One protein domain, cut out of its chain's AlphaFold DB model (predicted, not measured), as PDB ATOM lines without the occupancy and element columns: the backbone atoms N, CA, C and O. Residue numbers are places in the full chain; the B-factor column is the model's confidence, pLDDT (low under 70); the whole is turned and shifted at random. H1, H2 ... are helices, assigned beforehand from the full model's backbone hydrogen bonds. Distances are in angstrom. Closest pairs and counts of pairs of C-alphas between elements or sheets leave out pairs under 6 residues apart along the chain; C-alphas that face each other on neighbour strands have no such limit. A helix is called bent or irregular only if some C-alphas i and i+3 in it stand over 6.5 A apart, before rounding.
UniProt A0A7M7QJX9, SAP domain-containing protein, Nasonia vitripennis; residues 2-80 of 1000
ATOM      1  N   SER A   2      82.495  83.726  94.808       57.78
ATOM      2  CA  SER A   2      82.804  83.318  96.201       57.78
ATOM      3  C   SER A   2      83.498  81.945  96.267       57.78
ATOM      4  O   SER A   2      84.593  81.825  96.834       57.78
ATOM      5  N   SER A   3      82.923  80.976  95.544       76.25
ATOM      6  CA  SER A   3      83.397  79.602  95.323       76.25
ATOM      7  C   SER A   3      84.903  79.491  95.067       76.25
ATOM      8  O   SER A   3      85.581  78.791  95.815       76.25
ATOM      9  N   HIS A   4      85.473  80.235  94.106       77.31
ATOM     10  CA  HIS A   4      86.922  80.218  93.823       77.31
ATOM     11  C   HIS A   4      87.767  80.390  95.094       77.31
ATOM     12  O   HIS A   4      88.752  79.682  95.309       77.31
ATOM     13  N   SER A   5      87.401  81.353  95.947       81.25
ATOM     14  CA  SER A   5      88.181  81.665  97.147       81.25
ATOM     15  C   SER A   5      88.095  80.569  98.209       81.25
ATOM     16  O   SER A   5      89.053  80.375  98.960       81.25
ATOM     17  N   GLU A   6      86.990  79.827  98.236       87.88
ATOM     18  CA  GLU A   6      86.787  78.683  99.113       87.88
ATOM     19  C   GLU A   6      87.485  77.433  98.570       87.88
ATOM     20  O   GLU A   6      88.226  76.795  99.311       87.88
ATOM     21  N   ILE A   7      87.348  77.130  97.276       88.62
ATOM     22  CA  ILE A   7      87.977  75.978  96.613       88.62
ATOM     23  C   ILE A   7      89.506  76.092  96.681       88.62
ATOM     24  O   ILE A   7      90.166  75.191  97.194       88.62
ATOM     25  N   MET A   8      90.083  77.248  96.328       88.69
ATOM     26  CA  MET A   8      91.521  77.492  96.520       88.69
ATOM     27  C   MET A   8      91.933  77.467  98.002       88.69
ATOM     28  O   MET A   8      93.098  77.220  98.307       88.69
ATOM     29  N   SER A   9      91.012  77.683  98.947       90.38
ATOM     30  CA  SER A   9      91.275  77.501 100.384       90.38
ATOM     31  C   SER A   9      91.117  76.048 100.854       90.38
ATOM     32  O   SER A   9      91.784  75.669 101.812       90.38
ATOM     33  N   LYS A  10      90.291  75.224 100.190       91.88
ATOM     34  CA  LYS A  10      90.197  73.766 100.377       91.88
ATOM     35  C   LYS A  10      91.462  73.096  99.836       91.88
ATOM     36  O   LYS A  10      92.152  72.436 100.608       91.88
ATOM     37  N   LEU A  11      91.855  73.385  98.594       91.56
ATOM     38  CA  LEU A  11      93.112  72.912  97.996       91.56
ATOM     39  C   LEU A  11      94.325  73.291  98.857       91.56
ATOM     40  O   LEU A  11      95.098  72.424  99.248       91.56
ATOM     41  N   ARG A  12      94.453  74.555  99.290       92.25
ATOM     42  CA  ARG A  12      95.539  74.995 100.196       92.25
ATOM     43  C   ARG A  12      95.496  74.391 101.616       92.25
ATOM     44  O   ARG A  12      96.362  74.738 102.422       92.25
ATOM     45  N   LYS A  13      94.551  73.499 101.949       93.31
ATOM     46  CA  LYS A  13      94.629  72.631 103.141       93.31
ATOM     47  C   LYS A  13      95.359  71.307 102.863       93.31
ATOM     48  O   LYS A  13      95.874  70.738 103.827       93.31
ATOM     49  N   SER A  14      95.487  70.835 101.614       94.12
ATOM     50  CA  SER A  14      96.293  69.635 101.301       94.12
ATOM     51  C   SER A  14      97.764  69.844 101.708       94.12
ATOM     52  O   SER A  14      98.230  70.991 101.792       94.12
ATOM     53  N   PRO A  15      98.503  68.777 102.063       94.06
ATOM     54  CA  PRO A  15      99.925  68.882 102.360       94.06
ATOM     55  C   PRO A  15     100.750  69.200 101.102       94.06
ATOM     56  O   PRO A  15     101.612  70.078 101.186       94.06
ATOM     57  N   GLU A  16     100.459  68.591  99.939       93.06
ATOM     58  CA  GLU A  16     101.200  68.867  98.695       93.06
ATOM     59  C   GLU A  16     101.027  70.321  98.260       93.06
ATOM     60  O   GLU A  16     102.017  71.029  98.085       93.06
ATOM     61  N   VAL A  17      99.787  70.824  98.196       94.31
ATOM     62  CA  VAL A  17      99.504  72.218  97.810       94.31
ATOM     63  C   VAL A  17     100.198  73.200  98.765       94.31
ATOM     64  O   VAL A  17     100.643  74.272  98.349       94.31
ATOM     65  N   ARG A  18     100.363  72.846 100.049       95.06
ATOM     66  CA  ARG A  18     101.126  73.644 101.029       95.06
ATOM     67  C   ARG A  18     102.646  73.539 100.874       95.06
ATOM     68  O   ARG A  18     103.339  74.475 101.280       95.06
ATOM     69  N   ASN A  19     103.178  72.464 100.305       96.12
ATOM     70  CA  ASN A  19     104.596  72.346  99.944       96.12
ATOM     71  C   ASN A  19     104.876  73.140  98.665       96.12
ATOM     72  O   ASN A  19     105.663  74.086  98.684       96.12
ATOM     73  N   LEU A  20     104.098  72.878  97.619       96.06
ATOM     74  CA  LEU A  20     104.179  73.511  96.307       96.06
ATOM     75  C   LEU A  20     103.971  75.037  96.397       96.06
ATOM     76  O   LEU A  20     104.756  75.824  95.873       96.06
ATOM     77  N   SER A  21     103.007  75.496  97.206       96.19
ATOM     78  CA  SER A  21     102.822  76.923  97.516       96.19
ATOM     79  C   SER A  21     103.976  77.540  98.328       96.19
ATOM     80  O   SER A  21     104.164  78.760  98.280       96.19
ATOM     81  N   ARG A  22     104.744  76.758  99.100       96.69
ATOM     82  CA  ARG A  22     105.960  77.240  99.788       96.69
ATOM     83  C   ARG A  22     107.145  77.327  98.828       96.69
ATOM     84  O   ARG A  22     107.896  78.294  98.910       96.69
ATOM     85  N   GLU A  23     107.282  76.389  97.901       97.06
ATOM     86  CA  GLU A  23     108.320  76.398  96.864       97.06
ATOM     87  C   GLU A  23     108.111  77.532  95.864       97.06
ATOM     88  O   GLU A  23     109.003  78.366  95.710       97.06
ATOM     89  N   ILE A  24     106.897  77.686  95.323       97.19
ATOM     90  CA  ILE A  24     106.516  78.826  94.469       97.19
ATOM     91  C   ILE A  24     106.773  80.177  95.166       97.19
ATOM     92  O   ILE A  24     107.118  81.174  94.521       97.19
ATOM     93  N   ARG A  25     106.676  80.222  96.504       96.69
ATOM     94  CA  ARG A  25     107.015  81.418  97.289       96.69
ATOM     95  C   ARG A  25     108.514  81.744  97.319       96.69
ATOM     96  O   ARG A  25     108.840  82.936  97.312       96.69
ATOM     97  N   LYS A  26     109.393  80.733  97.296       97.44
ATOM     98  CA  LYS A  26     110.863  80.886  97.250       97.44
ATOM     99  C   LYS A  26     111.361  81.425  95.903       97.44
ATOM    100  O   LYS A  26     112.302  82.211  95.909       97.44
ATOM    101  N   LEU A  27     110.723  81.043  94.788       97.06
ATOM    102  CA  LEU A  27     111.170  81.362  93.418       97.06
ATOM    103  C   LEU A  27     111.510  82.847  93.228       97.06
ATOM    104  O   LEU A  27     110.791  83.738  93.710       97.06
ATOM    105  N   HIS A  28     112.573  83.130  92.474       96.94
ATOM    106  CA  HIS A  28     112.911  84.502  92.092       96.94
ATOM    107  C   HIS A  28     111.918  85.051  91.047       96.94
ATOM    108  O   HIS A  28     111.213  84.294  90.388       96.94
ATOM    109  N   THR A  29     111.824  86.374  90.876       95.06
ATOM    110  CA  THR A  29     110.872  86.984  89.921       95.06
ATOM    111  C   THR A  29     111.144  86.593  88.468       95.06
ATOM    112  O   THR A  29     110.197  86.440  87.700       95.06
ATOM    113  N   THR A  30     112.413  86.390  88.102       96.56
ATOM    114  CA  THR A  30     112.832  85.902  86.777       96.56
ATOM    115  C   THR A  30     112.411  84.453  86.545       96.56
ATOM    116  O   THR A  30     111.779  84.155  85.537       96.56
ATOM    117  N   GLU A  31     112.686  83.570  87.505       97.19
ATOM    118  CA  GLU A  31     112.310  82.154  87.461       97.19
ATOM    119  C   GLU A  31     110.783  81.974  87.445       97.19
ATOM    120  O   GLU A  31     110.251  81.201  86.655       97.19
ATOM    121  N   LEU A  32     110.060  82.765  88.243       97.31
ATOM    122  CA  LEU A  32     108.598  82.807  88.255       97.31
ATOM    123  C   LEU A  32     108.029  83.187  86.873       97.31
ATOM    124  O   LEU A  32     107.063  82.582  86.424       97.31
ATOM    125  N   LYS A  33     108.653  84.146  86.167       97.12
ATOM    126  CA  LYS A  33     108.316  84.495  84.772       97.12
ATOM    127  C   LYS A  33     108.762  83.445  83.743       97.12
ATOM    128  O   LYS A  33     108.245  83.450  82.628       97.12
ATOM    129  N   ALA A  34     109.740  82.597  84.056       97.38
ATOM    130  CA  ALA A  34     110.145  81.487  83.194       97.38
ATOM    131  C   ALA A  34     109.139  80.332  83.304       97.38
ATOM    132  O   ALA A  34     108.543  79.964  82.298       97.38
ATOM    133  N   ARG A  35     108.854  79.870  84.532       97.12
ATOM    134  CA  ARG A  35     107.893  78.786  84.802       97.12
ATOM    135  C   ARG A  35     106.456  79.118  84.386       97.12
ATOM    136  O   ARG A  35     105.712  78.219  84.032       97.12
ATOM    137  N   LEU A  36     106.057  80.395  84.413       96.62
ATOM    138  CA  LEU A  36     104.770  80.813  83.845       96.62
ATOM    139  C   LEU A  36     104.759  80.702  82.311       96.62
ATOM    140  O   LEU A  36     103.831  80.121  81.767       96.62
ATOM    141  N   ARG A  37     105.816  81.159  81.615       95.75
ATOM    142  CA  ARG A  37     105.919  81.032  80.146       95.75
ATOM    143  C   ARG A  37     105.941  79.583  79.666       95.75
ATOM    144  O   ARG A  37     105.289  79.290  78.675       95.75
ATOM    145  N   SER A  38     106.629  78.683  80.369       96.31
ATOM    146  CA  SER A  38     106.636  77.250  80.031       96.31
ATOM    147  C   SER A  38     105.292  76.548  80.266       96.31
ATOM    148  O   SER A  38     105.139  75.406  79.860       96.31
ATOM    149  N   LEU A  39     104.335  77.206  80.930       93.94
ATOM    150  CA  LEU A  39     102.969  76.718  81.156       93.94
ATOM    151  C   LEU A  39     101.926  77.570  80.406       93.94
ATOM    152  O   LEU A  39     100.764  77.598  80.796       93.94
ATOM    153  N   GLY A  40     102.345  78.344  79.394       93.88
ATOM    154  CA  GLY A  40     101.473  79.240  78.617       93.88
ATOM    155  C   GLY A  40     100.885  80.434  79.388       93.88
ATOM    156  O   GLY A  40     100.159  81.234  78.809       93.88
ATOM    157  N   ALA A  41     101.204  80.587  80.675       93.44
ATOM    158  CA  ALA A  41     100.470  81.441  81.599       93.44
ATOM    159  C   ALA A  41     101.012  82.883  81.708       93.44
ATOM    160  O   ALA A  41     102.218  83.157  81.641       93.44
ATOM    161  N   ASN A  42     100.101  83.821  81.965       93.44
ATOM    162  CA  ASN A  42     100.317  85.266  81.957       93.44
ATOM    163  C   ASN A  42     101.411  85.738  82.945       93.44
ATOM    164  O   ASN A  42     101.283  85.618  84.171       93.44
ATOM    165  N   THR A  43     102.479  86.365  82.428       95.56
ATOM    166  CA  THR A  43     103.629  86.844  83.233       95.56
ATOM    167  C   THR A  43     103.538  88.287  83.741       95.56
ATOM    168  O   THR A  43     104.520  88.809  84.298       95.56
ATOM    169  N   ASN A  44     102.393  88.944  83.577       92.81
ATOM    170  CA  ASN A  44     102.178  90.329  84.004       92.81
ATOM    171  C   ASN A  44     101.771  90.408  85.492       92.81
ATOM    172  O   ASN A  44     101.860  89.409  86.215       92.81
ATOM    173  N   GLY A  45     101.481  91.604  85.998       92.81
ATOM    174  CA  GLY A  45     101.111  91.829  87.397       92.81
ATOM    175  C   GLY A  45     102.227  91.641  88.447       92.81
ATOM    176  O   GLY A  45     103.409  91.447  88.126       92.81
ATOM    177  N   PRO A  46     101.894  91.736  89.751       95.00
ATOM    178  CA  PRO A  46     102.853  91.664  90.859       95.00
ATOM    179  C   PRO A  46     103.275  90.229  91.229       95.00
ATOM    180  O   PRO A  46     102.640  89.247  90.842       95.00
ATOM    181  N   LYS A  47     104.344  90.082  92.037       94.88
ATOM    182  CA  LYS A  47     104.868  88.757  92.454       94.88
ATOM    183  C   LYS A  47     103.793  87.894  93.131       94.88
ATOM    184  O   LYS A  47     103.646  86.736  92.762       94.88
ATOM    185  N   ASP A  48     103.016  88.474  94.047       93.69
ATOM    186  CA  ASP A  48     101.934  87.792  94.773       93.69
ATOM    187  C   ASP A  48     100.829  87.246  93.842       93.69
ATOM    188  O   ASP A  48     100.230  86.219  94.166       93.69
ATOM    189  N   LEU A  49     100.560  87.907  92.705       94.00
ATOM    190  CA  LEU A  49      99.585  87.467  91.696       94.00
ATOM    191  C   LEU A  49     100.159  86.319  90.861       94.00
ATOM    192  O   LEU A  49      99.550  85.262  90.755       94.00
ATOM    193  N   ARG A  50     101.385  86.485  90.358       95.50
ATOM    194  CA  ARG A  50     102.100  85.466  89.571       95.50
ATOM    195  C   ARG A  50     102.398  84.182  90.336       95.50
ATOM    196  O   ARG A  50     102.387  83.109  89.750       95.50
ATOM    197  N   GLN A  51     102.634  84.276  91.644       96.31
ATOM    198  CA  GLN A  51     102.731  83.108  92.521       96.31
ATOM    199  C   GLN A  51     101.393  82.383  92.691       96.31
ATOM    200  O   GLN A  51     101.396  81.197  92.998       96.31
ATOM    201  N   ASP A  52     100.263  83.065  92.493       95.06
ATOM    202  CA  ASP A  52      98.947  82.428  92.512       95.06
ATOM    203  C   ASP A  52      98.568  81.844  91.146       95.06
ATOM    204  O   ASP A  52      98.107  80.707  91.100       95.06
ATOM    205  N   ARG A  53      98.874  82.553  90.044       95.12
ATOM    206  CA  ARG A  53      98.790  82.003  88.679       95.12
ATOM    207  C   ARG A  53      99.609  80.723  88.550       95.12
ATOM    208  O   ARG A  53      99.080  79.708  88.129       95.12
ATOM    209  N   LEU A  54     100.876  80.735  88.982       96.62
ATOM    210  CA  LEU A  54     101.740  79.553  88.890       96.62
ATOM    211  C   LEU A  54     101.254  78.414  89.797       96.62
ATOM    212  O   LEU A  54     101.392  77.250  89.437       96.62
ATOM    213  N   LEU A  55     100.660  78.734  90.953       95.94
ATOM    214  CA  LEU A  55     100.045  77.728  91.817       95.94
ATOM    215  C   LEU A  55      98.827  77.087  91.141       95.94
ATOM    216  O   LEU A  55      98.707  75.870  91.195       95.94
ATOM    217  N   ARG A  56      97.958  77.865  90.479       95.00
ATOM    218  CA  ARG A  56      96.876  77.302  89.656       95.00
ATOM    219  C   ARG A  56      97.432  76.479  88.495       95.00
ATOM    220  O   ARG A  56      97.012  75.344  88.333       95.00
ATOM    221  N   ALA A  57      98.397  77.012  87.744       94.94
ATOM    222  CA  ALA A  57      98.916  76.393  86.523       94.94
ATOM    223  C   ALA A  57      99.519  75.015  86.802       94.94
ATOM    224  O   ALA A  57      99.166  74.038  86.151       94.94
ATOM    225  N   VAL A  58     100.358  74.908  87.837       94.94
ATOM    226  CA  VAL A  58     100.938  73.617  88.217       94.94
ATOM    227  C   VAL A  58      99.861  72.647  88.711       94.94
ATOM    228  O   VAL A  58      99.898  71.489  88.317       94.94
ATOM    229  N   LEU A  59      98.872  73.092  89.499       94.00
ATOM    230  CA  LEU A  59      97.792  72.203  89.956       94.00
ATOM    231  C   LEU A  59      96.887  71.722  88.809       94.00
ATOM    232  O   LEU A  59      96.447  70.574  88.822       94.00
ATOM    233  N   TRP A  60      96.644  72.575  87.813       91.56
ATOM    234  CA  TRP A  60      95.935  72.228  86.579       91.56
ATOM    235  C   TRP A  60      96.714  71.184  85.763       91.56
ATOM    236  O   TRP A  60      96.141  70.192  85.319       91.56
ATOM    237  N   CYS A  61      98.035  71.333  85.632       89.62
ATOM    238  CA  CYS A  61      98.879  70.321  84.992       89.62
ATOM    239  C   CYS A  61      98.943  69.001  85.783       89.62
ATOM    240  O   CYS A  61      98.960  67.940  85.175       89.62
ATOM    241  N   THR A  62      98.920  69.026  87.121       88.12
ATOM    242  CA  THR A  62      98.921  67.809  87.962       88.12
ATOM    243  C   THR A  62      97.519  67.214  88.175       88.12
ATOM    244  O   THR A  62      97.210  66.744  89.267       88.12
ATOM    245  N   GLY A  63      96.631  67.285  87.180       86.25
ATOM    246  CA  GLY A  63      95.334  66.590  87.182       86.25
ATOM    247  C   GLY A  63      94.231  67.155  88.091       86.25
ATOM    248  O   GLY A  63      93.086  66.723  87.979       86.25
ATOM    249  N   TYR A  64      94.480  68.172  88.928       82.81
ATOM    250  CA  TYR A  64      93.434  68.771  89.780       82.81
ATOM    251  C   TYR A  64      92.424  69.647  89.002       82.81
ATOM    252  O   TYR A  64      91.596  70.308  89.629       82.81
ATOM    253  N   GLN A  65      92.462  69.657  87.662       72.75
ATOM    254  CA  GLN A  65      91.738  70.555  86.741       72.75
ATOM    255  C   GLN A  65      90.279  70.820  87.137       72.75
ATOM    256  O   GLN A  65      89.922  71.964  87.405       72.75
ATOM    257  N   LYS A  66      89.472  69.760  87.314       75.00
ATOM    258  CA  LYS A  66      88.046  69.833  87.713       75.00
ATOM    259  C   LYS A  66      87.792  70.576  89.040       75.00
ATOM    260  O   LYS A  66      86.655  70.902  89.361       75.00
ATOM    261  N   SER A  67      88.838  70.833  89.826       78.50
ATOM    262  CA  SER A  67      88.806  71.542  91.110       78.50
ATOM    263  C   SER A  67      89.661  72.816  91.154       78.50
ATOM    264  O   SER A  67      89.634  73.519  92.162       78.50
ATOM    265  N   VAL A  68      90.429  73.141  90.110       86.12
ATOM    266  CA  VAL A  68      91.285  74.337  90.071       86.12
ATOM    267  C   VAL A  68      90.575  75.404  89.240       86.12
ATOM    268  O   VAL A  68      90.623  75.341  88.019       86.12
ATOM    269  N   PRO A  69      89.914  76.398  89.859       83.75
ATOM    270  CA  PRO A  69      89.198  77.427  89.111       83.75
ATOM    271  C   PRO A  69      90.183  78.315  88.337       83.75
ATOM    272  O   PRO A  69      90.886  79.136  88.935       83.75
ATOM    273  N   TRP A  70      90.236  78.109  87.022       86.44
ATOM    274  CA  TRP A  70      91.029  78.872  86.059       86.44
ATOM    275  C   TRP A  70      90.358  80.208  85.703       86.44
ATOM    276  O   TRP A  70      89.203  80.445  86.061       86.44
ATOM    277  N   TYR A  71      91.083  81.080  85.002       84.25
ATOM    278  CA  TYR A  71      90.540  82.305  84.418       84.25
ATOM    279  C   TYR A  71      91.172  82.584  83.056       84.25
ATOM    280  O   TYR A  71      92.354  82.320  82.843       84.25
ATOM    281  N   ASP A  72      90.443  83.268  82.186       79.19
ATOM    282  CA  ASP A  72      90.911  83.661  80.849       79.19
ATOM    283  C   ASP A  72      92.140  84.577  80.940       79.19
ATOM    284  O   ASP A  72      93.090  84.447  80.173       79.19
ATOM    285  N   TRP A  73      92.196  85.430  81.970       76.56
ATOM    286  CA  TRP A  73      93.341  86.298  82.264       76.56
ATOM    287  C   TRP A  73      94.572  85.573  82.839       76.56
ATOM    288  O   TRP A  73      95.630  86.197  82.985       76.56
ATOM    289  N   ASP A  74      94.476  84.274  83.145       84.19
ATOM    290  CA  ASP A  74      95.648  83.424  83.379       84.19
ATOM    291  C   ASP A  74      96.267  82.924  82.063       84.19
ATOM    292  O   ASP A  74      97.487  82.771  82.022       84.19
ATOM    293  N   ASN A  75      95.475  82.767  80.992       81.50
ATOM    294  CA  ASN A  75      95.943  82.446  79.632       81.50
ATOM    295  C   ASN A  75      96.330  83.694  78.819       81.50
ATOM    296  O   ASN A  75      97.247  83.647  78.000       81.50
ATOM    297  N   ALA A  76      95.621  84.808  79.012       71.44
ATOM    298  CA  ALA A  76      95.770  86.001  78.189       71.44
ATOM    299  C   ALA A  76      97.206  86.548  78.225       71.44
ATOM    300  O   ALA A  76      97.805  86.732  79.288       71.44
ATOM    301  N   LYS A  77      97.756  86.855  77.044       64.38
ATOM    302  CA  LYS A  77      99.069  87.514  76.906       64.38
ATOM    303  C   LYS A  77      99.042  88.946  77.459       64.38
ATOM    304  O   LYS A  77     100.062  89.453  77.928       64.38
ATOM    305  N   GLU A  78      97.861  89.556  77.449       54.69
ATOM    306  CA  GLU A  78      97.567  90.892  77.958       54.69
ATOM    307  C   GLU A  78      96.832  90.807  79.307       54.69
ATOM    308  O   GLU A  78      96.349  89.749  79.711       54.69
ATOM    309  N   GLU A  79      96.828  91.890  80.083       54.50
ATOM    310  CA  GLU A  79      96.314  91.883  81.457       54.50
ATOM    311  C   GLU A  79      95.094  92.809  81.564       54.50
ATOM    312  O   GLU A  79      95.270  94.022  81.474       54.50
ATOM    313  N   PRO A  80      93.865  92.288  81.776       54.75
ATOM    314  CA  PRO A  80      92.705  93.143  81.995       54.75
ATOM    315  C   PRO A  80      92.905  93.884  83.317       54.75
ATOM    316  O   PRO A  80      92.883  93.276  84.393       54.75
TER     317      PRO A  80
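What this domain is: This is residues 2 to 80 of the 1000 residues of the protein "SAP domain-containing protein" of Nasonia vitripennis (UniProt A0A7M7QJX9). What shape does the model have? A compact all-helix ball is built round the long helix H4, with H2 and H3 packing on it, H1 crosswise near its last residue and the link to H5 folding back so that H5 comes near it. What makes it up? The printed part has 79 residues with five named helices, H1 to H5 in order, and no named strand; the radius of gyration of the C-alphas is 11.9 A and the spans are 28 by 26 by 21 A.

Where its parts are: Where do the first helices lie? H1, residues 2 to 11, begins at C-alpha 2 (82.804, 83.318, 96.201) and is 14.8 A long. H2, residues 15 to 26, is 17.0 A long, and H3, residues 29 to 37, is 12.5 A. What follows? H4, residues 47 to 67, is 23.6 A long, with a kink of 95 degrees near residue 61, and is irregular: C-alphas 63 and 66 are 8.0 A apart. H5, residues 72 to 75, ends at C-alpha 75 (95.943, 82.446, 79.632).

How they stand to each other: How does H1 stand to H4? They are close but not clearly touching, about perpendicular at 78 degrees, with the closest C-alphas, of Ile 7 and Ser 67, 7.1 A apart. Which helices touch H4? H2, with residues 20 to 25 alone, touches residues 51 to 55 of H4 at a shallow tilt of 30 degrees, opposite ways; the closest C-alphas, of Ile 24 and Gln 51, are 6.0 A apart. H3 touches it at 32 degrees, a shallow tilt only just short of steep, the same way; the closest C-alphas, of Leu 36 and Leu 54, are 6.0 A apart. Where is H5? It is close to H4 but not clearly touching, with the closest C-alphas, of Arg 53 and Asp 74, 6.3 A apart. What do the backbones show? Each O i to N i+4 pair is within hydrogen-bond range in H1, H2 and H3, and 11 of 17 are in H4; H5 is too short for such a pair.

The domain as a whole: How large is it? The two C-alphas farthest apart, of Pro 15 and Glu 78, are 32.9 A apart. Is it unbroken and confident? The printed part has no cut and no long link; mean pLDDT of the printed part is 89.0, with residue 2 and residues 77 to 80 under 70.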